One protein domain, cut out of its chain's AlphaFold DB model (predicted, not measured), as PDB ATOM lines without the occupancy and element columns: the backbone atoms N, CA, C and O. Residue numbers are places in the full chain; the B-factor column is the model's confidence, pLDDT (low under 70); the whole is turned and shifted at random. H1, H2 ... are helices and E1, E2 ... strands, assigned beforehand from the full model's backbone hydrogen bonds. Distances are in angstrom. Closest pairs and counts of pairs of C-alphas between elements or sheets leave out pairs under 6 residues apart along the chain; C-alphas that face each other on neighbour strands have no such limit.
ATOM      1  N   GLU A  73      -8.289  31.127 -13.103       88.19
ATOM      2  CA  GLU A  73      -8.201  31.659 -11.740       88.19
ATOM      3  C   GLU A  73      -6.773  32.074 -11.366       88.19
ATOM      4  O   GLU A  73      -6.556  33.177 -10.870       88.19
ATOM      5  N   SER A  74      -5.784  31.226 -11.660       89.25
ATOM      6  CA  SER A  74      -4.384  31.516 -11.336       89.25
ATOM      7  C   SER A  74      -3.841  32.733 -12.096       89.25
ATOM      8  O   SER A  74      -3.038  33.496 -11.561       89.25
ATOM      9  N   VAL A  75      -4.305  32.935 -13.335       90.38
ATOM     10  CA  VAL A  75      -3.946  34.091 -14.158       90.38
ATOM     11  C   VAL A  75      -4.639  35.338 -13.624       90.38
ATOM     12  O   VAL A  75      -3.969  36.344 -13.423       90.38
ATOM     13  N   SER A  76      -5.937  35.278 -13.313       88.12
ATOM     14  CA  SER A  76      -6.667  36.403 -12.718       88.12
ATOM     15  C   SER A  76      -6.033  36.870 -11.403       88.12
ATOM     16  O   SER A  76      -5.779  38.060 -11.247       88.12
ATOM     17  N   GLN A  77      -5.673  35.949 -10.506       88.25
ATOM     18  CA  GLN A  77      -4.969  36.291  -9.264       88.25
ATOM     19  C   GLN A  77      -3.609  36.950  -9.542       88.25
ATOM     20  O   GLN A  77      -3.279  37.978  -8.956       88.25
ATOM     21  N   ALA A  78      -2.817  36.405 -10.473       89.88
ATOM     22  CA  ALA A  78      -1.532  37.001 -10.846       89.88
ATOM     23  C   ALA A  78      -1.683  38.445 -11.358       89.88
ATOM     24  O   ALA A  78      -0.868  39.309 -11.032       89.88
ATOM     25  N   LEU A  79      -2.749  38.717 -12.115       86.88
ATOM     26  CA  LEU A  79      -3.075  40.054 -12.606       86.88
ATOM     27  C   LEU A  79      -3.463  41.018 -11.481       86.88
ATOM     28  O   LEU A  79      -2.996  42.154 -11.482       86.88
ATOM     29  N   GLU A  80      -4.257  40.572 -10.506       85.81
ATOM     30  CA  GLU A  80      -4.632  41.380  -9.336       85.81
ATOM     31  C   GLU A  80      -3.419  41.767  -8.477       85.81
ATOM     32  O   GLU A  80      -3.372  42.858  -7.908       85.81
ATOM     33  N   HIS A  81      -2.412  40.894  -8.412       84.38
ATOM     34  CA  HIS A  81      -1.196  41.115  -7.627       84.38
ATOM     35  C   HIS A  81      -0.080  41.857  -8.382       84.38
ATOM     36  O   HIS A  81       0.877  42.328  -7.758       84.38
ATOM     37  N   GLY A  82      -0.192  42.011  -9.702       85.00
ATOM     38  CA  GLY A  82       0.721  42.854 -10.470       85.00
ATOM     39  C   GLY A  82       0.681  42.649 -11.976       85.00
ATOM     40  O   GLY A  82       0.596  43.625 -12.721       85.00
ATOM     41  N   GLY A  83       0.761  41.403 -12.436       89.19
ATOM     42  CA  GLY A  83       0.834  41.091 -13.856       89.19
ATOM     43  C   GLY A  83       1.285  39.665 -14.142       89.19
ATOM     44  O   GLY A  83       1.528  38.862 -13.238       89.19
ATOM     45  N   VAL A  84       1.433  39.368 -15.430       92.19
ATOM     46  CA  VAL A  84       1.893  38.067 -15.916       92.19
ATOM     47  C   VAL A  84       3.056  38.177 -16.893       92.19
ATOM     48  O   VAL A  84       3.216  39.183 -17.586       92.19
ATOM     49  N   TRP A  85       3.865  37.123 -16.974       93.25
ATOM     50  CA  TRP A  85       4.926  36.998 -17.969       93.25
ATOM     51  C   TRP A  85       4.369  36.540 -19.316       93.25
ATOM     52  O   TRP A  85       3.617  35.575 -19.405       93.25
ATOM     53  N   VAL A  86       4.776  37.206 -20.394       91.81
ATOM     54  CA  VAL A  86       4.342  36.911 -21.766       91.81
ATOM     55  C   VAL A  86       5.556  36.869 -22.683       91.81
ATOM     56  O   VAL A  86       6.438  37.720 -22.580       91.81
ATOM     57  N   ALA A  87       5.608  35.920 -23.613       91.81
ATOM     58  CA  ALA A  87       6.642  35.918 -24.639       91.81
ATOM     59  C   ALA A  87       6.305  36.966 -25.730       91.81
ATOM     60  O   ALA A  87       5.207  36.933 -26.295       91.81
ATOM     61  N   PRO A  88       7.206  37.905 -26.076       88.50
ATOM     62  CA  PRO A  88       6.949  38.969 -27.052       88.50
ATOM     63  C   PRO A  88       7.117  38.486 -28.509       88.50
ATOM     64  O   PRO A  88       7.718  39.168 -29.341       88.50
ATOM     65  N   VAL A  89       6.600  37.296 -28.818       90.44
ATOM     66  CA  VAL A  89       6.833  36.573 -30.076       90.44
ATOM     67  C   VAL A  89       5.550  35.977 -30.651       90.44
ATOM     68  O   VAL A  89       4.551  35.810 -29.949       90.44
ATOM     69  N   ALA A  90       5.600  35.622 -31.931       92.12
ATOM     70  CA  ALA A  90       4.713  34.646 -32.547       92.12
ATOM     71  C   ALA A  90       5.540  33.440 -33.002       92.12
ATOM     72  O   ALA A  90       6.668  33.612 -33.471       92.12
ATOM     73  N   ALA A  91       4.984  32.241 -32.861       93.06
ATOM     74  CA  ALA A  91       5.675  30.994 -33.153       93.06
ATOM     75  C   ALA A  91       4.771  30.024 -33.905       93.06
ATOM     76  O   ALA A  91       3.622  29.845 -33.506       93.06
ATOM     77  N   ARG A  92       5.292  29.392 -34.959       94.25
ATOM     78  CA  ARG A  92       4.627  28.308 -35.688       94.25
ATOM     79  C   ARG A  92       5.369  27.003 -35.446       94.25
ATOM     80  O   ARG A  92       6.546  26.913 -35.793       94.25
ATOM     81  N   ASN A  93       4.676  26.014 -34.890       92.94
ATOM     82  CA  ASN A  93       5.256  24.694 -34.653       92.94
ATOM     83  C   ASN A  93       5.235  23.813 -35.916       92.94
ATOM     84  O   ASN A  93       4.645  24.170 -36.941       92.94
ATOM     85  N   SER A  94       5.865  22.640 -35.834       90.75
ATOM     86  CA  SER A  94       5.903  21.646 -36.918       90.75
ATOM     87  C   SER A  94       4.527  21.154 -37.377       90.75
ATOM     88  O   SER A  94       4.386  20.732 -38.524       90.75
ATOM     89  N   ASP A  95       3.524  21.220 -36.502       90.44
ATOM     90  CA  ASP A  95       2.146  20.825 -36.802       90.44
ATOM     91  C   ASP A  95       1.367  21.942 -37.527       90.44
ATOM     92  O   ASP A  95       0.245  21.732 -37.985       90.44
ATOM     93  N   GLY A  96       1.971  23.126 -37.679       91.19
ATOM     94  CA  GLY A  96       1.383  24.289 -38.343       91.19
ATOM     95  C   GLY A  96       0.506  25.151 -37.435       91.19
ATOM     96  O   GLY A  96      -0.087  26.120 -37.913       91.19
ATOM     97  N   GLU A  97       0.424  24.840 -36.142       93.69
ATOM     98  CA  GLU A  97      -0.268  25.672 -35.162       93.69
ATOM     99  C   GLU A  97       0.556  26.918 -34.849       93.69
ATOM    100  O   GLU A  97       1.788  26.870 -34.779       93.69
ATOM    101  N   VAL A  98      -0.126  28.043 -34.640       93.69
ATOM    102  CA  VAL A  98       0.517  29.326 -34.360       93.69
ATOM    103  C   VAL A  98       0.119  29.837 -32.984       93.69
ATOM    104  O   VAL A  98      -1.053  30.109 -32.734       93.69
ATOM    105  N   ALA A  99       1.106  30.041 -32.115       93.38
ATOM    106  CA  ALA A  99       0.948  30.796 -30.880       93.38
ATOM    107  C   ALA A  99       1.294  32.266 -31.116       93.38
ATOM    108  O   ALA A  99       2.380  32.586 -31.606       93.38
ATOM    109  N   VAL A 100       0.399  33.169 -30.725       91.00
ATOM    110  CA  VAL A 100       0.628  34.616 -30.765       91.00
ATOM    111  C   VAL A 100       0.685  35.144 -29.340       91.00
ATOM    112  O   VAL A 100      -0.299  35.076 -28.602       91.00
ATOM    113  N   ARG A 101       1.854  35.674 -28.963       90.69
ATOM    114  CA  ARG A 101       2.161  36.217 -27.632       90.69
ATOM    115  C   ARG A 101       1.713  35.284 -26.502       90.69
ATOM    116  O   ARG A 101       0.844  35.656 -25.707       90.69
ATOM    117  N   PRO A 102       2.259  34.057 -26.459       93.56
ATOM    118  CA  PRO A 102       1.866  33.080 -25.461       93.56
ATOM    119  C   PRO A 102       2.242  33.537 -24.048       93.56
ATOM    120  O   PRO A 102       3.216  34.268 -23.838       93.56
ATOM    121  N   LEU A 103       1.469  33.064 -23.076       93.94
ATOM    122  CA  LEU A 103       1.735  33.229 -21.654       93.94
ATOM    123  C   LEU A 103       2.995  32.436 -21.318       93.94
ATOM    124  O   LEU A 103       3.114  31.274 -21.697       93.94
ATOM    125  N   ALA A 104       3.929  33.053 -20.614       92.50
ATOM    126  CA  ALA A 104       5.154  32.406 -20.192       92.50
ATOM    127  C   ALA A 104       5.042  31.993 -18.721       92.50
ATOM    128  O   ALA A 104       4.666  32.803 -17.877       92.50
ATOM    129  N   ALA A 105       5.409  30.752 -18.408       91.19
ATOM    130  CA  ALA A 105       5.634  30.331 -17.030       91.19
ATOM    131  C   ALA A 105       7.119  30.057 -16.796       91.19
ATOM    132  O   ALA A 105       7.751  29.331 -17.569       91.19
ATOM    133  N   VAL A 106       7.642  30.607 -15.703       86.56
ATOM    134  CA  VAL A 106       9.010  30.413 -15.218       86.56
ATOM    135  C   VAL A 106       8.923  29.643 -13.913       86.56
ATOM    136  O   VAL A 106       8.222  30.064 -12.999       86.56
ATOM    137  N   GLU A 107       9.576  28.482 -13.845       83.62
ATOM    138  CA  GLU A 107       9.546  27.606 -12.657       83.62
ATOM    139  C   GLU A 107       8.118  27.248 -12.178       83.62
ATOM    140  O   GLU A 107       7.885  26.971 -11.006       83.62
ATOM    141  N   GLY A 108       7.143  27.236 -13.096       80.44
ATOM    142  CA  GLY A 108       5.733  26.962 -12.791       80.44
ATOM    143  C   GLY A 108       4.908  28.190 -12.393       80.44
ATOM    144  O   GLY A 108       3.697  28.065 -12.254       80.44
ATOM    145  N   SER A 109       5.519  29.372 -12.277       87.62
ATOM    146  CA  SER A 109       4.816  30.625 -11.999       87.62
ATOM    147  C   SER A 109       4.651  31.486 -13.247       87.62
ATOM    148  O   SER A 109       5.583  31.658 -14.034       87.62
ATOM    149  N   VAL A 110       3.460  32.060 -13.410       90.81
ATOM    150  CA  VAL A 110       3.145  33.036 -14.469       90.81
ATOM    151  C   VAL A 110       3.169  34.476 -13.965       90.81
ATOM    152  O   VAL A 110       3.148  35.397 -14.775       90.81
ATOM    153  N   SER A 111       3.209  34.687 -12.648       91.88
ATOM    154  CA  SER A 111       3.049  36.004 -12.033       91.88
ATOM    155  C   SER A 111       4.327  36.838 -12.064       91.88
ATOM    156  O   SER A 111       5.434  36.319 -11.891       91.88
ATOM    157  N   CYS A 112       4.161  38.150 -12.178       91.00
ATOM    158  CA  CYS A 112       5.203  39.138 -11.931       91.00
ATOM    159  C   CYS A 112       4.707  40.237 -10.989       91.00
ATOM    160  O   CYS A 112       3.506  40.448 -10.828       91.00
ATOM    161  N   LEU A 113       5.641  40.940 -10.343       89.38
ATOM    162  CA  LEU A 113       5.296  42.033  -9.433       89.38
ATOM    163  C   LEU A 113       4.880  43.282 -10.219       89.38
ATOM    164  O   LEU A 113       5.428  43.560 -11.283       89.38
ATOM    165  N   ALA A 114       3.995  44.104  -9.648       85.25
ATOM    166  CA  ALA A 114       3.565  45.364 -10.267       85.25
ATOM    167  C   ALA A 114       4.740  46.308 -10.604       85.25
ATOM    168  O   ALA A 114       4.715  47.021 -11.604       85.25
ATOM    169  N   THR A 115       5.807  46.287  -9.798       86.12
ATOM    170  CA  THR A 115       7.037  47.065 -10.034       86.12
ATOM    171  C   THR A 115       7.867  46.563 -11.218       86.12
ATOM    172  O   THR A 115       8.756  47.278 -11.671       86.12
ATOM    173  N   GLN A 116       7.590  45.354 -11.711       89.00
ATOM    174  CA  GLN A 116       8.259  44.733 -12.854       89.00
ATOM    175  C   GLN A 116       7.484  44.929 -14.160       89.00
ATOM    176  O   GLN A 116       7.960  44.508 -15.209       89.00
ATOM    177  N   VAL A 117       6.300  45.552 -14.149       87.00
ATOM    178  CA  VAL A 117       5.511  45.747 -15.375       87.00
ATOM    179  C   VAL A 117       6.309  46.556 -16.403       87.00
ATOM    180  O   VAL A 117       6.819  47.635 -16.116       87.00
ATOM    181  N   GLY A 118       6.423  46.009 -17.615       83.38
ATOM    182  CA  GLY A 118       7.250  46.533 -18.702       83.38
ATOM    183  C   GLY A 118       8.678  45.979 -18.740       83.38
ATOM    184  O   GLY A 118       9.331  46.106 -19.776       83.38
ATOM    185  N   GLU A 119       9.150  45.327 -17.672       88.88
ATOM    186  CA  GLU A 119      10.459  44.669 -17.626       88.88
ATOM    187  C   GLU A 119      10.516  43.511 -18.630       88.88
ATOM    188  O   GLU A 119       9.573  42.724 -18.756       88.88
ATOM    189  N   ILE A 120      11.653  43.396 -19.319       90.38
ATOM    190  CA  ILE A 120      11.966  42.290 -20.222       90.38
ATOM    191  C   ILE A 120      13.127  41.497 -19.628       90.38
ATOM    192  O   ILE A 120      14.152  42.071 -19.263       90.38
ATOM    193  N   LYS A 121      12.979  40.173 -19.570       90.88
ATOM    194  CA  LYS A 121      14.012  39.238 -19.113       90.88
ATOM    195  C   LYS A 121      14.334  38.241 -20.209       90.88
ATOM    196  O   LYS A 121      13.430  37.715 -20.850       90.88
ATOM    197  N   THR A 122      15.617  37.938 -20.366       90.50
ATOM    198  CA  THR A 122      16.085  36.849 -21.226       90.50
ATOM    199  C   THR A 122      16.496  35.685 -20.341       90.50
ATOM    200  O   THR A 122      17.389  35.822 -19.507       90.50
ATOM    201  N   LEU A 123      15.836  34.547 -20.515       87.25
ATOM    202  CA  LEU A 123      16.059  33.326 -19.747       87.25
ATOM    203  C   LEU A 123      16.638  32.231 -20.641       87.25
ATOM    204  O   LEU A 123      16.534  32.289 -21.864       87.25
ATOM    205  N   SER A 124      17.239  31.198 -20.059       84.19
ATOM    206  CA  SER A 124      17.604  30.021 -20.853       84.19
ATOM    207  C   SER A 124      16.338  29.385 -21.447       84.19
ATOM    208  O   SER A 124      15.328  29.305 -20.744       84.19
ATOM    209  N   PRO A 125      16.359  28.906 -22.707       74.56
ATOM    210  CA  PRO A 125      15.161  28.399 -23.386       74.56
ATOM    211  C   PRO A 125      14.422  27.288 -22.630       74.56
ATOM    212  O   PRO A 125      13.205  27.189 -22.705       74.56
ATOM    213  N   ASN A 126      15.146  26.476 -21.861       78.88
ATOM    214  CA  ASN A 126      14.601  25.381 -21.060       78.88
ATOM    215  C   ASN A 126      13.931  25.822 -19.745       78.88
ATOM    216  O   ASN A 126      13.358  24.984 -19.053       78.88
ATOM    217  N   MET A 127      14.029  27.100 -19.372       84.69
ATOM    218  CA  MET A 127      13.434  27.638 -18.143       84.69
ATOM    219  C   MET A 127      12.039  28.230 -18.355       84.69
ATOM    220  O   MET A 127      11.386  28.601 -17.379       84.69
ATOM    221  N   VAL A 128      11.577  28.325 -19.606       87.75
ATOM    222  CA  VAL A 128      10.309  28.965 -19.956       87.75
ATOM    223  C   VAL A 128       9.404  27.971 -20.662       87.75
ATOM    224  O   VAL A 128       9.809  27.327 -21.625       87.75
ATOM    225  N   LYS A 129       8.159  27.882 -20.199       91.44
ATOM    226  CA  LYS A 129       7.084  27.183 -20.907       91.44
ATOM    227  C   LYS A 129       6.096  28.184 -21.472       91.44
ATOM    228  O   LYS A 129       5.783  29.168 -20.802       91.44
ATOM    229  N   TRP A 130       5.595  27.921 -22.672       93.50
ATOM    230  CA  TRP A 130       4.600  28.762 -23.332       93.50
ATOM    231  C   TRP A 130       3.218  28.140 -23.247       93.50
ATOM    232  O   TRP A 130       3.047  26.949 -23.487       93.50
ATOM    233  N   TYR A 131       2.223  28.963 -22.948       94.12
ATOM    234  CA  TYR A 131       0.826  28.567 -22.893       94.12
ATOM    235  C   TYR A 131      -0.011  29.472 -23.786       94.12
ATOM    236  O   TYR A 131       0.172  30.689 -23.834       94.12
ATOM    237  N   THR A 132      -0.949  28.859 -24.491       93.31
ATOM    238  CA  THR A 132      -1.993  29.555 -25.245       93.31
ATOM    239  C   THR A 132      -3.336  29.331 -24.573       93.31
ATOM    240  O   THR A 132      -3.470  28.442 -23.736       93.31
ATOM    241  N   TYR A 133      -4.305  30.165 -24.912       90.62
ATOM    242  CA  TYR A 133      -5.626  30.241 -24.327       90.62
ATOM    243  C   TYR A 133      -6.678  30.080 -25.419       90.62
ATOM    244  O   TYR A 133      -6.679  30.813 -26.410       90.62
ATOM    245  N   ASP A 134      -7.584  29.133 -25.212       87.00
ATOM    246  CA  ASP A 134      -8.745  28.911 -26.065       87.00
ATOM    247  C   ASP A 134      -9.951  28.584 -25.177       87.00
ATOM    248  O   ASP A 134      -9.922  27.632 -24.398       87.00
ATOM    249  N   ASN A 135     -11.010  29.394 -25.276       83.38
ATOM    250  CA  ASN A 135     -12.306  29.170 -24.622       83.38
ATOM    251  C   ASN A 135     -12.234  28.773 -23.130       83.38
ATOM    252  O   ASN A 135     -12.834  27.782 -22.716       83.38
ATOM    253  N   GLY A 136     -11.517  29.536 -22.298       84.12
ATOM    254  CA  GLY A 136     -11.433  29.245 -20.859       84.12
ATOM    255  C   GLY A 136     -10.314  28.287 -20.459       84.12
ATOM    256  O   GLY A 136     -10.108  28.078 -19.263       84.12
ATOM    257  N   VAL A 137      -9.587  27.717 -21.422       89.25
ATOM    258  CA  VAL A 137      -8.579  26.688 -21.168       89.25
ATOM    259  C   VAL A 137      -7.214  27.161 -21.640       89.25
ATOM    260  O   VAL A 137      -7.029  27.499 -22.808       89.25
ATOM    261  N   PHE A 138      -6.236  27.131 -20.734       91.56
ATOM    262  CA  PHE A 138      -4.836  27.251 -21.115       91.56
ATOM    263  C   PHE A 138      -4.268  25.883 -21.476       91.56
ATOM    264  O   PHE A 138      -4.543  24.886 -20.813       91.56
ATOM    265  N   SER A 139      -3.457  25.836 -22.526       92.44
ATOM    266  CA  SER A 139      -2.759  24.633 -22.979       92.44
ATOM    267  C   SER A 139      -1.311  24.961 -23.302       92.44
ATOM    268  O   SER A 139      -1.015  26.035 -23.829       92.44
ATOM    269  N   GLU A 140      -0.401  24.047 -22.966       93.06
ATOM    270  CA  GLU A 140       1.019  24.207 -23.281       93.06
ATOM    271  C   GLU A 140       1.205  24.191 -24.798       93.06
ATOM    272  O   GLU A 140       0.836  23.230 -25.474       93.06
ATOM    273  N   PHE A 141       1.785  25.262 -25.330       92.69
ATOM    274  CA  PHE A 141       2.199  25.327 -26.717       92.69
ATOM    275  C   PHE A 141       3.597  24.735 -26.827       92.69
ATOM    276  O   PHE A 141       4.589  25.344 -26.414       92.69
ATOM    277  N   ARG A 142       3.672  23.521 -27.369       89.50
ATOM    278  CA  ARG A 142       4.950  22.853 -27.596       89.50
ATOM    279  C   ARG A 142       5.681  23.545 -28.732       89.50
ATOM    280  O   ARG A 142       5.149  23.634 -29.836       89.50
ATOM    281  N   HIS A 143       6.899  23.985 -28.440       85.75
ATOM    282  CA  HIS A 143       7.786  24.563 -29.429       85.75
ATOM    283  C   HIS A 143       9.185  23.940 -29.367       85.75
ATOM    284  O   HIS A 143       9.741  23.731 -28.288       85.75
ATOM    285  N   ASN A 144       9.781  23.693 -30.527       84.88
ATOM    286  CA  ASN A 144      11.117  23.123 -30.711       84.88
ATOM    287  C   ASN A 144      12.069  24.157 -31.316       84.88
ATOM    288  O   ASN A 144      11.610  25.148 -31.880       84.88
ATOM    289  N   GLU A 145      13.382  23.931 -31.240       82.19
ATOM    290  CA  GLU A 145      14.402  24.863 -31.759       82.19
ATOM    291  C   GLU A 145      14.234  25.195 -33.252       82.19
ATOM    292  O   GLU A 145      14.490  26.332 -33.646       82.19
ATOM    293  N   ASP A 146      13.721  24.249 -34.042       84.25
ATOM    294  CA  ASP A 146      13.525  24.393 -35.492       84.25
ATOM    295  C   ASP A 146      12.252  25.162 -35.884       84.25
ATOM    296  O   ASP A 146      12.075  25.507 -37.053       84.25
ATOM    297  N   ASP A 147      11.357  25.440 -34.931       88.94
ATOM    298  CA  ASP A 147      10.115  26.162 -35.221       88.94
ATOM    299  C   ASP A 147      10.366  27.578 -35.777       88.94
ATOM    300  O   ASP A 147      11.366  28.252 -35.496       88.94
ATOM    301  N   GLU A 148       9.412  28.084 -36.551       90.50
ATOM    302  CA  GLU A 148       9.480  29.460 -37.027       90.50
ATOM    303  C   GLU A 148       9.074  30.393 -35.883       90.50
ATOM    304  O   GLU A 148       7.980  30.262 -35.336       90.50
ATOM    305  N   VAL A 149       9.936  31.345 -35.510       90.75
ATOM    306  CA  VAL A 149       9.644  32.323 -34.451       90.75
ATOM    307  C   VAL A 149      10.018  33.721 -34.905       90.75
ATOM    308  O   VAL A 149      11.121  33.957 -35.392       90.75
ATOM    309  N   VAL A 150       9.094  34.656 -34.706       91.06
ATOM    310  CA  VAL A 150       9.268  36.071 -35.034       91.06
ATOM    311  C   VAL A 150       8.946  36.920 -33.814       91.06
ATOM    312  O   VAL A 150       7.978  36.665 -33.102       91.06
ATOM    313  N   SER A 151       9.733  37.968 -33.607       87.25
ATOM    314  CA  SER A 151       9.501  39.036 -32.637       87.25
ATOM    315  C   SER A 151       9.353  40.382 -33.341       87.25
ATOM    316  O   SER A 151       9.865  40.590 -34.441       87.25
ATOM    317  N   ARG A 152       8.645  41.323 -32.702       74.06
ATOM    318  CA  ARG A 152       8.568  42.715 -33.186       74.06
ATOM    319  C   ARG A 152       9.921  43.418 -33.078       74.06
ATOM    320  O   ARG A 152      10.278  44.198 -33.953       74.06
ATOM    321  N   ASP A 153      10.648  43.138 -32.005       72.06
ATOM    322  CA  ASP A 153      12.034  43.546 -31.832       72.06
ATOM    323  C   ASP A 153      12.908  42.326 -32.095       72.06
ATOM    324  O   ASP A 153      12.929  41.406 -31.282       72.06
ATOM    325  N   THR A 154      13.622  42.323 -33.222       63.34
ATOM    326  CA  THR A 154      14.460  41.201 -33.677       63.34
ATOM    327  C   THR A 154      15.526  40.771 -32.665       63.34
ATOM    328  O   THR A 154      16.116  39.707 -32.827       63.34
ATOM    329  N   GLN A 155      15.797  41.579 -31.633       66.62
ATOM    330  CA  GLN A 155      16.696  41.218 -30.535       66.62
ATOM    331  C   GLN A 155      16.033  40.317 -29.483       66.62
ATOM    332  O   GLN A 155      16.723  39.605 -28.752       66.62
ATOM    333  N   LEU A 156      14.703  40.324 -29.402       74.38
ATOM    334  CA  LEU A 156      13.936  39.504 -28.476       74.38
ATOM    335  C   LEU A 156      13.661  38.151 -29.136       74.38
ATOM    336  O   LEU A 156      12.874  38.051 -30.068       74.38
ATOM    337  N   GLY A 157      14.365  37.111 -28.698       76.12
ATOM    338  CA  GLY A 157      14.177  35.743 -29.186       76.12
ATOM    339  C   GLY A 157      13.170  34.941 -28.357       76.12
ATOM    340  O   GLY A 157      12.451  35.472 -27.515       76.12
ATOM    341  N   ARG A 158      13.182  33.617 -28.541       82.94
ATOM    342  CA  ARG A 158      12.361  32.642 -27.786       82.94
ATOM    343  C   ARG A 158      12.583  32.672 -26.270       82.94
ATOM    344  O   ARG A 158      11.733  32.264 -25.492       82.94
ATOM    345  N   SER A 159      13.759  33.122 -25.862       82.50
ATOM    346  CA  SER A 159      14.196  33.226 -24.474       82.50
ATOM    347  C   SER A 159      13.685  34.479 -23.766       82.50
ATOM    348  O   SER A 159      13.844  34.589 -22.550       82.50
ATOM    349  N   ALA A 160      13.125  35.440 -24.502       89.69
ATOM    350  CA  ALA A 160      12.657  36.691 -23.931       89.69
ATOM    351  C   ALA A 160      11.234  36.550 -23.381       89.69
ATOM    352  O   ALA A 160      10.348  35.997 -24.033       89.69
ATOM    353  N   ILE A 161      11.006  37.116 -22.201       92.00
ATOM    354  CA  ILE A 161       9.688  37.281 -21.593       92.00
ATOM    355  C   ILE A 161       9.529  38.720 -21.115       92.00
ATOM    356  O   ILE A 161      10.498  39.365 -20.720       92.00
ATOM    357  N   GLN A 162       8.302  39.221 -21.139       90.81
ATOM    358  CA  GLN A 162       7.944  40.561 -20.700       90.81
ATOM    359  C   GLN A 162       6.868  40.479 -19.620       90.81
ATOM    360  O   GLN A 162       5.887  39.760 -19.795       90.81
ATOM    361  N   CYS A 163       7.037  41.216 -18.525       90.56
ATOM    362  CA  CYS A 163       6.000  41.342 -17.505       90.56
ATOM    363  C   CYS A 163       4.964  42.366 -17.964       90.56
ATOM    364  O   CYS A 163       5.305  43.499 -18.318       90.56
ATOM    365  N   ILE A 164       3.700  41.962 -17.972       85.94
ATOM    366  CA  ILE A 164       2.587  42.771 -18.448       85.94
ATOM    367  C   ILE A 164       1.504  42.769 -17.378       85.94
ATOM    368  O   ILE A 164       0.950  41.728 -17.030       85.94
ATOM    369  N   GLY A 165       1.222  43.959 -16.855       83.19
ATOM    370  CA  GLY A 165       0.011  44.233 -16.096       83.19
ATOM    371  C   GLY A 165      -1.098  44.642 -17.059       83.19
ATOM    372  O   GLY A 165      -0.830  45.294 -18.069       83.19
ATOM    373  N   PHE A 166      -2.329  44.262 -16.736       77.62
ATOM    374  CA  PHE A 166      -3.510  44.623 -17.513       77.62
ATOM    375  C   PHE A 166      -4.386  45.552 -16.677       77.62
ATOM    376  O   PHE A 166      -4.559  45.350 -15.477       77.62
ATOM    377  N   SER A 167      -4.923  46.594 -17.299       66.25
ATOM    378  CA  SER A 167      -5.787  47.571 -16.656       66.25
ATOM    379  C   SER A 167      -7.012  47.862 -17.514       66.25
ATOM    380  O   SER A 167      -6.947  48.120 -18.714       66.25
ATOM    381  N   THR A 168      -8.171  47.934 -16.866       62.22
ATOM    382  CA  THR A 168      -9.395  48.414 -17.519       62.22
ATOM    383  C   THR A 168      -9.266  49.873 -17.972       62.22
ATOM    384  O   THR A 168      -9.924  50.282 -18.928       62.22
ATOM    385  N   ALA A 169      -8.378  50.658 -17.347       56.00
ATOM    386  CA  ALA A 169      -8.130  52.053 -17.707       56.00
ATOM    387  C   ALA A 169      -7.330  52.211 -19.012       56.00
ATOM    388  O   ALA A 169      -7.446  53.241 -19.675       56.00
ATOM    389  N   THR A 170      -6.549  51.198 -19.408       55.44
ATOM    390  CA  THR A 170      -5.776  51.183 -20.665       55.44
ATOM    391  C   THR A 170      -6.569  50.633 -21.851       55.44
ATOM    392  O   THR A 170      -6.054  50.569 -22.968       55.44
ATOM    393  N   GLY A 171      -7.852  50.316 -21.644       57.62
ATOM    394  CA  GLY A 171      -8.750  49.824 -22.683       57.62
ATOM    395  C   GLY A 171      -8.588  48.335 -22.978       57.62
ATOM    396  O   GLY A 171      -8.982  47.897 -24.061       57.62
ATOM    397  N   ASP A 172      -8.010  47.565 -22.060       68.75
ATOM    398  CA  ASP A 172      -7.832  46.126 -22.235       68.75
ATOM    399  C   ASP A 172      -9.196  45.429 -22.366       68.75
ATOM    400  O   ASP A 172     -10.160  45.764 -21.670       68.75
ATOM    401  N   MET A 173      -9.298  44.499 -23.318       72.88
ATOM    402  CA  MET A 173     -10.503  43.707 -23.551       72.88
ATOM    403  C   MET A 173     -10.337  42.337 -22.916       72.88
ATOM    404  O   MET A 173      -9.413  41.587 -23.235       72.88
ATOM    405  N   PHE A 174     -11.276  42.032 -22.032       80.06
ATOM    406  CA  PHE A 174     -11.374  40.761 -21.342       80.06
ATOM    407  C   PHE A 174     -12.444  39.903 -22.008       80.06
ATOM    408  O   PHE A 174     -13.457  40.420 -22.489       80.06
ATOM    409  N   ASP A 175     -12.213  38.598 -22.047       81.25
ATOM    410  CA  ASP A 175     -13.231  37.640 -22.458       81.25
ATOM    411  C   ASP A 175     -14.287  37.437 -21.349       81.25
ATOM    412  O   ASP A 175     -14.245  38.057 -20.281       81.25
ATOM    413  N   SER A 176     -15.258  36.546 -21.577       81.75
ATOM    414  CA  SER A 176     -16.307  36.245 -20.592       81.75
ATOM    415  C   SER A 176     -15.793  35.612 -19.295       81.75
ATOM    416  O   SER A 176     -16.531  35.574 -18.315       81.75
ATOM    417  N   ASN A 177     -14.559  35.105 -19.287       82.19
ATOM    418  CA  ASN A 177     -13.915  34.498 -18.127       82.19
ATOM    419  C   ASN A 177     -13.017  35.491 -17.375       82.19
ATOM    420  O   ASN A 177     -12.346  35.100 -16.422       82.19
ATOM    421  N   GLY A 178     -12.984  36.761 -17.793       78.81
ATOM    422  CA  GLY A 178     -12.136  37.775 -17.177       78.81
ATOM    423  C   GLY A 178     -10.655  37.621 -17.528       78.81
ATOM    424  O   GLY A 178      -9.810  38.136 -16.799       78.81
ATOM    425  N   ILE A 179     -10.326  36.933 -18.628       85.25
ATOM    426  CA  ILE A 179      -8.957  36.837 -19.139       85.25
ATOM    427  C   ILE A 179      -8.722  37.940 -20.162       85.25
ATOM    428  O   ILE A 179      -9.507  38.073 -21.106       85.25
ATOM    429  N   PRO A 180      -7.655  38.745 -20.013       77.69
ATOM    430  CA  PRO A 180      -7.333  39.749 -21.004       77.69
ATOM    431  C   PRO A 180      -6.853  39.060 -22.278       77.69
ATOM    432  O   PRO A 180      -5.848  38.350 -22.287       77.69
ATOM    433  N   VAL A 181      -7.584  39.285 -23.361       76.56
ATOM    434  CA  VAL A 181      -7.271  38.738 -24.687       76.56
ATOM    435  C   VAL A 181      -6.715  39.808 -25.617       76.56
ATOM    436  O   VAL A 181      -6.024  39.475 -26.575       76.56
ATOM    437  N   GLU A 182      -6.936  41.089 -25.310       76.94
ATOM    438  CA  GLU A 182      -6.288  42.217 -25.979       76.94
ATOM    439  C   GLU A 182      -5.948  43.336 -25.001       76.94
ATOM    440  O   GLU A 182      -6.686  43.591 -24.051       76.94
ATOM    441  N   GLY A 183      -4.880  44.076 -25.282       68.88
ATOM    442  CA  GLY A 183      -4.486  45.211 -24.455       68.88
ATOM    443  C   GLY A 183      -3.463  46.123 -25.111       68.88
ATOM    444  O   GLY A 183      -2.901  45.791 -26.158       68.88
ATOM    445  N   ALA A 184      -3.260  47.296 -24.517       62.31
ATOM    446  CA  ALA A 184      -2.299  48.278 -25.009       62.31
ATOM    447  C   ALA A 184      -0.879  47.949 -24.517       62.31
ATOM    448  O   ALA A 184      -0.627  47.887 -23.316       62.31
ATOM    449  N   VAL A 185       0.080  47.772 -25.431       60.47
ATOM    450  CA  VAL A 185       1.511  47.735 -25.063       60.47
ATOM    451  C   VAL A 185       2.077  49.148 -24.937       60.47
ATOM    452  O   VAL A 185       1.457  50.107 -25.380       60.47
ATOM    453  N   ALA A 186       3.279  49.292 -24.368       51.50
ATOM    454  CA  ALA A 186       3.931  50.581 -24.095       51.50
ATOM    455  C   ALA A 186       4.035  51.549 -25.300       51.50
ATOM    456  O   ALA A 186       4.199  52.749 -25.101       51.50
ATOM    457  N   SER A 187       3.912  51.059 -26.541       53.56
ATOM    458  CA  SER A 187       3.835  51.887 -27.757       53.56
ATOM    459  C   SER A 187       2.457  52.521 -28.013       53.56
ATOM    460  O   SER A 187       2.322  53.322 -28.934       53.56
ATOM    461  N   GLY A 188       1.432  52.162 -27.235       58.12
ATOM    462  CA  GLY A 188       0.033  52.550 -27.437       58.12
ATOM    463  C   GLY A 188      -0.740  51.664 -28.425       58.12
ATOM    464  O   GLY A 188      -1.925  51.905 -28.662       58.12
ATOM    465  N   ASP A 189      -0.106  50.637 -29.003       62.16
ATOM    466  CA  ASP A 189      -0.776  49.685 -29.894       62.16
ATOM    467  C   ASP A 189      -1.616  48.678 -29.108       62.16
ATOM    468  O   ASP A 189      -1.133  48.084 -28.141       62.16
ATOM    469  N   ARG A 190      -2.841  48.417 -29.583       68.56
ATOM    470  CA  ARG A 190      -3.636  47.266 -29.140       68.56
ATOM    471  C   ARG A 190      -3.104  46.001 -29.789       68.56
ATOM    472  O   ARG A 190      -2.886  45.973 -31.000       68.56
ATOM    473  N   VAL A 191      -2.933  44.972 -28.982       72.56
ATOM    474  CA  VAL A 191      -2.343  43.700 -29.383       72.56
ATOM    475  C   VAL A 191      -3.061  42.568 -28.672       72.56
ATOM    476  O   VAL A 191      -3.424  42.705 -27.504       72.56
ATOM    477  N   SER A 192      -3.249  41.458 -29.379       75.56
ATOM    478  CA  SER A 192      -3.853  40.252 -28.818       75.56
ATOM    479  C   SER A 192      -2.836  39.443 -28.009       75.56
ATOM    480  O   SER A 192      -1.627  39.491 -28.269       75.56
ATOM    481  N   PHE A 193      -3.329  38.707 -27.020       83.38
ATOM    482  CA  PHE A 193      -2.545  37.914 -26.083       83.38
ATOM    483  C   PHE A 193      -3.029  36.469 -26.051       83.38
ATOM    484  O   PHE A 193      -4.210  36.195 -26.253       83.38
ATOM    485  N   PHE A 194      -2.099  35.553 -25.775       88.38
ATOM    486  CA  PHE A 194      -2.371  34.142 -25.496       88.38
ATOM    487  C   PHE A 194      -3.059  33.379 -26.631       88.38
ATOM    488  O   PHE A 194      -3.600  32.307 -26.402       88.38
ATOM    489  N   HIS A 195      -3.056  33.884 -27.859       87.38
ATOM    490  CA  HIS A 195      -3.922  33.333 -28.891       87.38
ATOM    491  C   HIS A 195      -3.317  32.083 -29.542       87.38
ATOM    492  O   HIS A 195      -2.146  32.092 -29.935       87.38
ATOM    493  N   LEU A 196      -4.132  31.035 -29.694       90.94
ATOM    494  CA  LEU A 196      -3.823  29.862 -30.511       90.94
ATOM    495  C   LEU A 196      -4.576  29.936 -31.841       90.94
ATOM    496  O   LEU A 196      -5.804  29.990 -31.868       90.94
ATOM    497  N   VAL A 197      -3.847  29.845 -32.948       90.38
ATOM    498  CA  VAL A 197      -4.419  29.633 -34.279       90.38
ATOM    499  C   VAL A 197      -4.118  28.202 -34.701       90.38
ATOM    500  O   VAL A 197      -2.962  27.840 -34.919       90.38
ATOM    501  N   LYS A 198      -5.161  27.379 -34.811       91.75
ATOM    502  CA  LYS A 198      -5.036  25.986 -35.257       91.75
ATOM    503  C   LYS A 198      -4.599  25.914 -36.720       91.75
ATOM    504  O   LYS A 198      -4.939  26.793 -37.512       91.75
ATOM    505  N   ALA A 199      -3.870  24.858 -37.071       91.12
ATOM    506  CA  ALA A 199      -3.276  24.682 -38.396       91.12
ATOM    507  C   ALA A 199      -4.302  24.649 -39.547       91.12
ATOM    508  O   ALA A 199      -3.982  25.019 -40.675       91.12
ATOM    509  N   ASP A 200      -5.536  24.223 -39.270       91.69
ATOM    510  CA  ASP A 200      -6.646  24.177 -40.227       91.69
ATOM    511  C   ASP A 200      -7.301  25.548 -40.470       91.69
ATOM    512  O   ASP A 200      -8.084  25.714 -41.410       91.69
ATOM    513  N   ASN A 201      -6.979  26.553 -39.654       90.69
ATOM    514  CA  ASN A 201      -7.478  27.905 -39.829       90.69
ATOM    515  C   ASN A 201      -6.673  28.632 -40.926       90.69
ATOM    516  O   ASN A 201      -5.453  28.753 -40.805       90.69
ATOM    517  N   PRO A 202      -7.319  29.238 -41.944       88.81
ATOM    518  CA  PRO A 202      -6.625  29.982 -43.001       88.81
ATOM    519  C   PRO A 202      -5.686  31.089 -42.499       88.81
ATOM    520  O   PRO A 202      -4.731  31.462 -43.181       88.81
ATOM    521  N   ILE A 203      -5.952  31.636 -41.308       87.00
ATOM    522  CA  ILE A 203      -5.112  32.645 -40.655       87.00
ATOM    523  C   ILE A 203      -3.727  32.076 -40.312       87.00
ATOM    524  O   ILE A 203      -2.750  32.822 -40.397       87.00
ATOM    525  N   ALA A 204      -3.610  30.778 -40.010       88.12
ATOM    526  CA  ALA A 204      -2.343  30.126 -39.673       88.12
ATOM    527  C   ALA A 204      -1.313  30.204 -40.810       88.12
ATOM    528  O   ALA A 204      -0.115  30.165 -40.543       88.12
ATOM    529  N   HIS A 205      -1.749  30.380 -42.063       88.25
ATOM    530  CA  HIS A 205      -0.873  30.497 -43.236       88.25
ATOM    531  C   HIS A 205      -0.331  31.912 -43.486       88.25
ATOM    532  O   HIS A 205       0.492  32.109 -44.381       88.25
ATOM    533  N   LYS A 206      -0.781  32.916 -42.727       89.56
ATOM    534  CA  LYS A 206      -0.254  34.284 -42.830       89.56
ATOM    535  C   LYS A 206       1.165  34.367 -42.278       89.56
ATOM    536  O   LYS A 206       1.616  33.487 -41.549       89.56
ATOM    537  N   SER A 207       1.893  35.431 -42.610       90.19
ATOM    538  CA  SER A 207       3.229  35.623 -42.030       90.19
ATOM    539  C   SER A 207       3.136  35.824 -40.512       90.19
ATOM    540  O   SER A 207       2.235  36.514 -40.030       90.19
ATOM    541  N   LEU A 208       4.078  35.264 -39.746       89.81
ATOM    542  CA  LEU A 208       4.096  35.435 -38.288       89.81
ATOM    543  C   LEU A 208       4.222  36.906 -37.878       89.81
ATOM    544  O   LEU A 208       3.596  37.331 -36.912       89.81
ATOM    545  N   ALA A 209       4.957  37.706 -38.653       87.31
ATOM    546  CA  ALA A 209       5.041  39.151 -38.455       87.31
ATOM    547  C   ALA A 209       3.669  39.839 -38.591       87.31
ATOM    548  O   ALA A 209       3.353  40.739 -37.815       87.31
ATOM    549  N   GLU A 210       2.827  39.417 -39.540       84.38
ATOM    550  CA  GLU A 210       1.460  39.935 -39.683       84.38
ATOM    551  C   GLU A 210       0.598  39.553 -38.474       84.38
ATOM    552  O   GLU A 210      -0.108  40.398 -37.930       84.38
ATOM    553  N   LEU A 211       0.694  38.305 -38.015       84.69
ATOM    554  CA  LEU A 211      -0.058  37.820 -36.855       84.69
ATOM    555  C   LEU A 211       0.382  38.497 -35.551       84.69
ATOM    556  O   LEU A 211      -0.451  38.796 -34.704       84.69
ATOM    557  N   LEU A 212       1.672  38.807 -35.418       83.38
ATOM    558  CA  LEU A 212       2.226  39.516 -34.265       83.38
ATOM    559  C   LEU A 212       1.975  41.034 -34.308       83.38
ATOM    560  O   LEU A 212       2.000  41.710 -33.279       83.38
ATOM    561  N   SER A 213       1.797  41.606 -35.501       74.75
ATOM    562  CA  SER A 213       1.628  43.053 -35.681       74.75
ATOM    563  C   SER A 213       0.179  43.516 -35.595       74.75
ATOM    564  O   SER A 213      -0.041  44.700 -35.327       74.75
ATOM    565  N   LYS A 214      -0.791  42.624 -35.799       57.75
ATOM    566  CA  LYS A 214      -2.192  43.003 -35.946       57.75
ATOM    567  C   LYS A 214      -2.864  43.409 -34.632       57.75
ATOM    568  O   LYS A 214      -3.071  42.594 -33.741       57.75
TER     569      LYS A 214
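What this domain is: This is residues 73 to 214 of the 216 residues of an uncharacterized protein of TM7 phylum sp. oral taxon 349 (UniProt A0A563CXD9). The model is a compact body of small antiparallel sheets: a strongly curled sheet of E5, E1, E10 and E6 at one end with H1 over its edge strand E5, a flatter sheet of E9, E2, E3 and E13 at the other end with H3 over it, and the sheet of E4, E7 and E8 between them at one side. Chain runs join the sheets, E1 running on into E2 and E3 into E4, while the hairpin of E11 and E12 and the stretch 165 to 179 lie at the outside. The printed part has 142 residues, with three named helices and thirteen named strands in the order H1, E1 to E13, H2, H3; its class is mixed, helices and strands. The radius of gyration of the C-alphas is 13.9 A, and the rounded outline spans 36 by 32 by 28 A.

Where its parts are: Find C-alpha 73 at (-8.201, 31.659, -11.740); from there H1 runs over residues 73 to 81, 12.5 A. Next read E1, residues 82 to 86, 13.3 A, then E2, 89 to 92, 10.2 A, and E3, 98 to 100, 6.4 A. E4 is residues 103 to 106, 10.1 A, E5 111 to 113 and E6 120 to 122, each 6.9 A. The longest strand, E7, starts at C-alpha 128, (10.309, 28.965, -19.956), and reaches residue 134 after 20.0 A. E8, 137 to 140, spans 10.1 A, E9, 148 to 151, 10.5 A, and E10, 160 to 164, 13.0 A. Then come E11, 180 to 184, 10.7 A, E12, 190 to 192, 7.0 A, and E13, 195 to 197, 6.6 A. Last are H2, 202 to 205, 5.8 A, and H3, 208 to 213, 8.4 A, ending at C-alpha 213, (1.628, 43.053, -35.681).

How they stand to each other: Begin at H1, which is on the strongly twisted sheet E5 - E1 - E10 - E6, at a height over the sheet of 8.5 A. It runs along the strands, at 3 degrees to E5 on the local plane; its closest C-alphas to E5 are those of Ala 78 and Ser 111, 4.8 A apart. In this curled sheet, look for N 112 and O 83 at 2.9 A between E5 and E1, N 86 and O 162 at 2.8 A between E1 and E10, and N 161 and O 121 at 2.8 A between E10 and E6. E1 runs on into E2 at 40 degrees, and E2 and E3 form a hairpin with N 91 and O 99 at 2.9 A. Their sheet is E9 - E2 - E3 - E13; N 150 and O 90 are 2.9 A apart, and N 197 and O 98 2.8 A. E3 runs on into E4 at 83 degrees. In the sheet E4 - E7 - E8, N 103 and O 131 are 2.8 A apart, and in the hairpin E7 and E8, N 139 and O 132 are 2.9 A apart. The closest C-alphas of E7 and E13 are those of Thr 132 and Leu 196, 5.6 A apart. In the hairpin E11 and E12, N 191 and O 183 are 2.9 A apart. H2 only grazes the sheet E9 - E2 - E3 - E13, with residues 203 to 205. H3 is on that sheet, over E2, at a height over the sheet of 7.1 A; it only just runs along the strands, at 29 degrees to E2 on the local plane. Its closest C-alpha pair with E2 is Ala 90 and Leu 212, 5.7 A. H1 and H3 are apart. In H1 and H3 every O i to N i+4 pair is within hydrogen-bond range, and H2 is too short for such a pair.

The domain as a whole: The two C-alphas farthest apart are those of Thr 115 and Asp 200, at 40.3 A. The printed part has no cut. The link from E10 to E11 is long, residues 165 to 179; within it, residues 173 to 174 pair antiparallel with residues 180 to 182 of E11. The mean pLDDT of the printed part is 84.0, with values under 70 at residues 154 to 155, 167 to 172, 183 to 190 and 214.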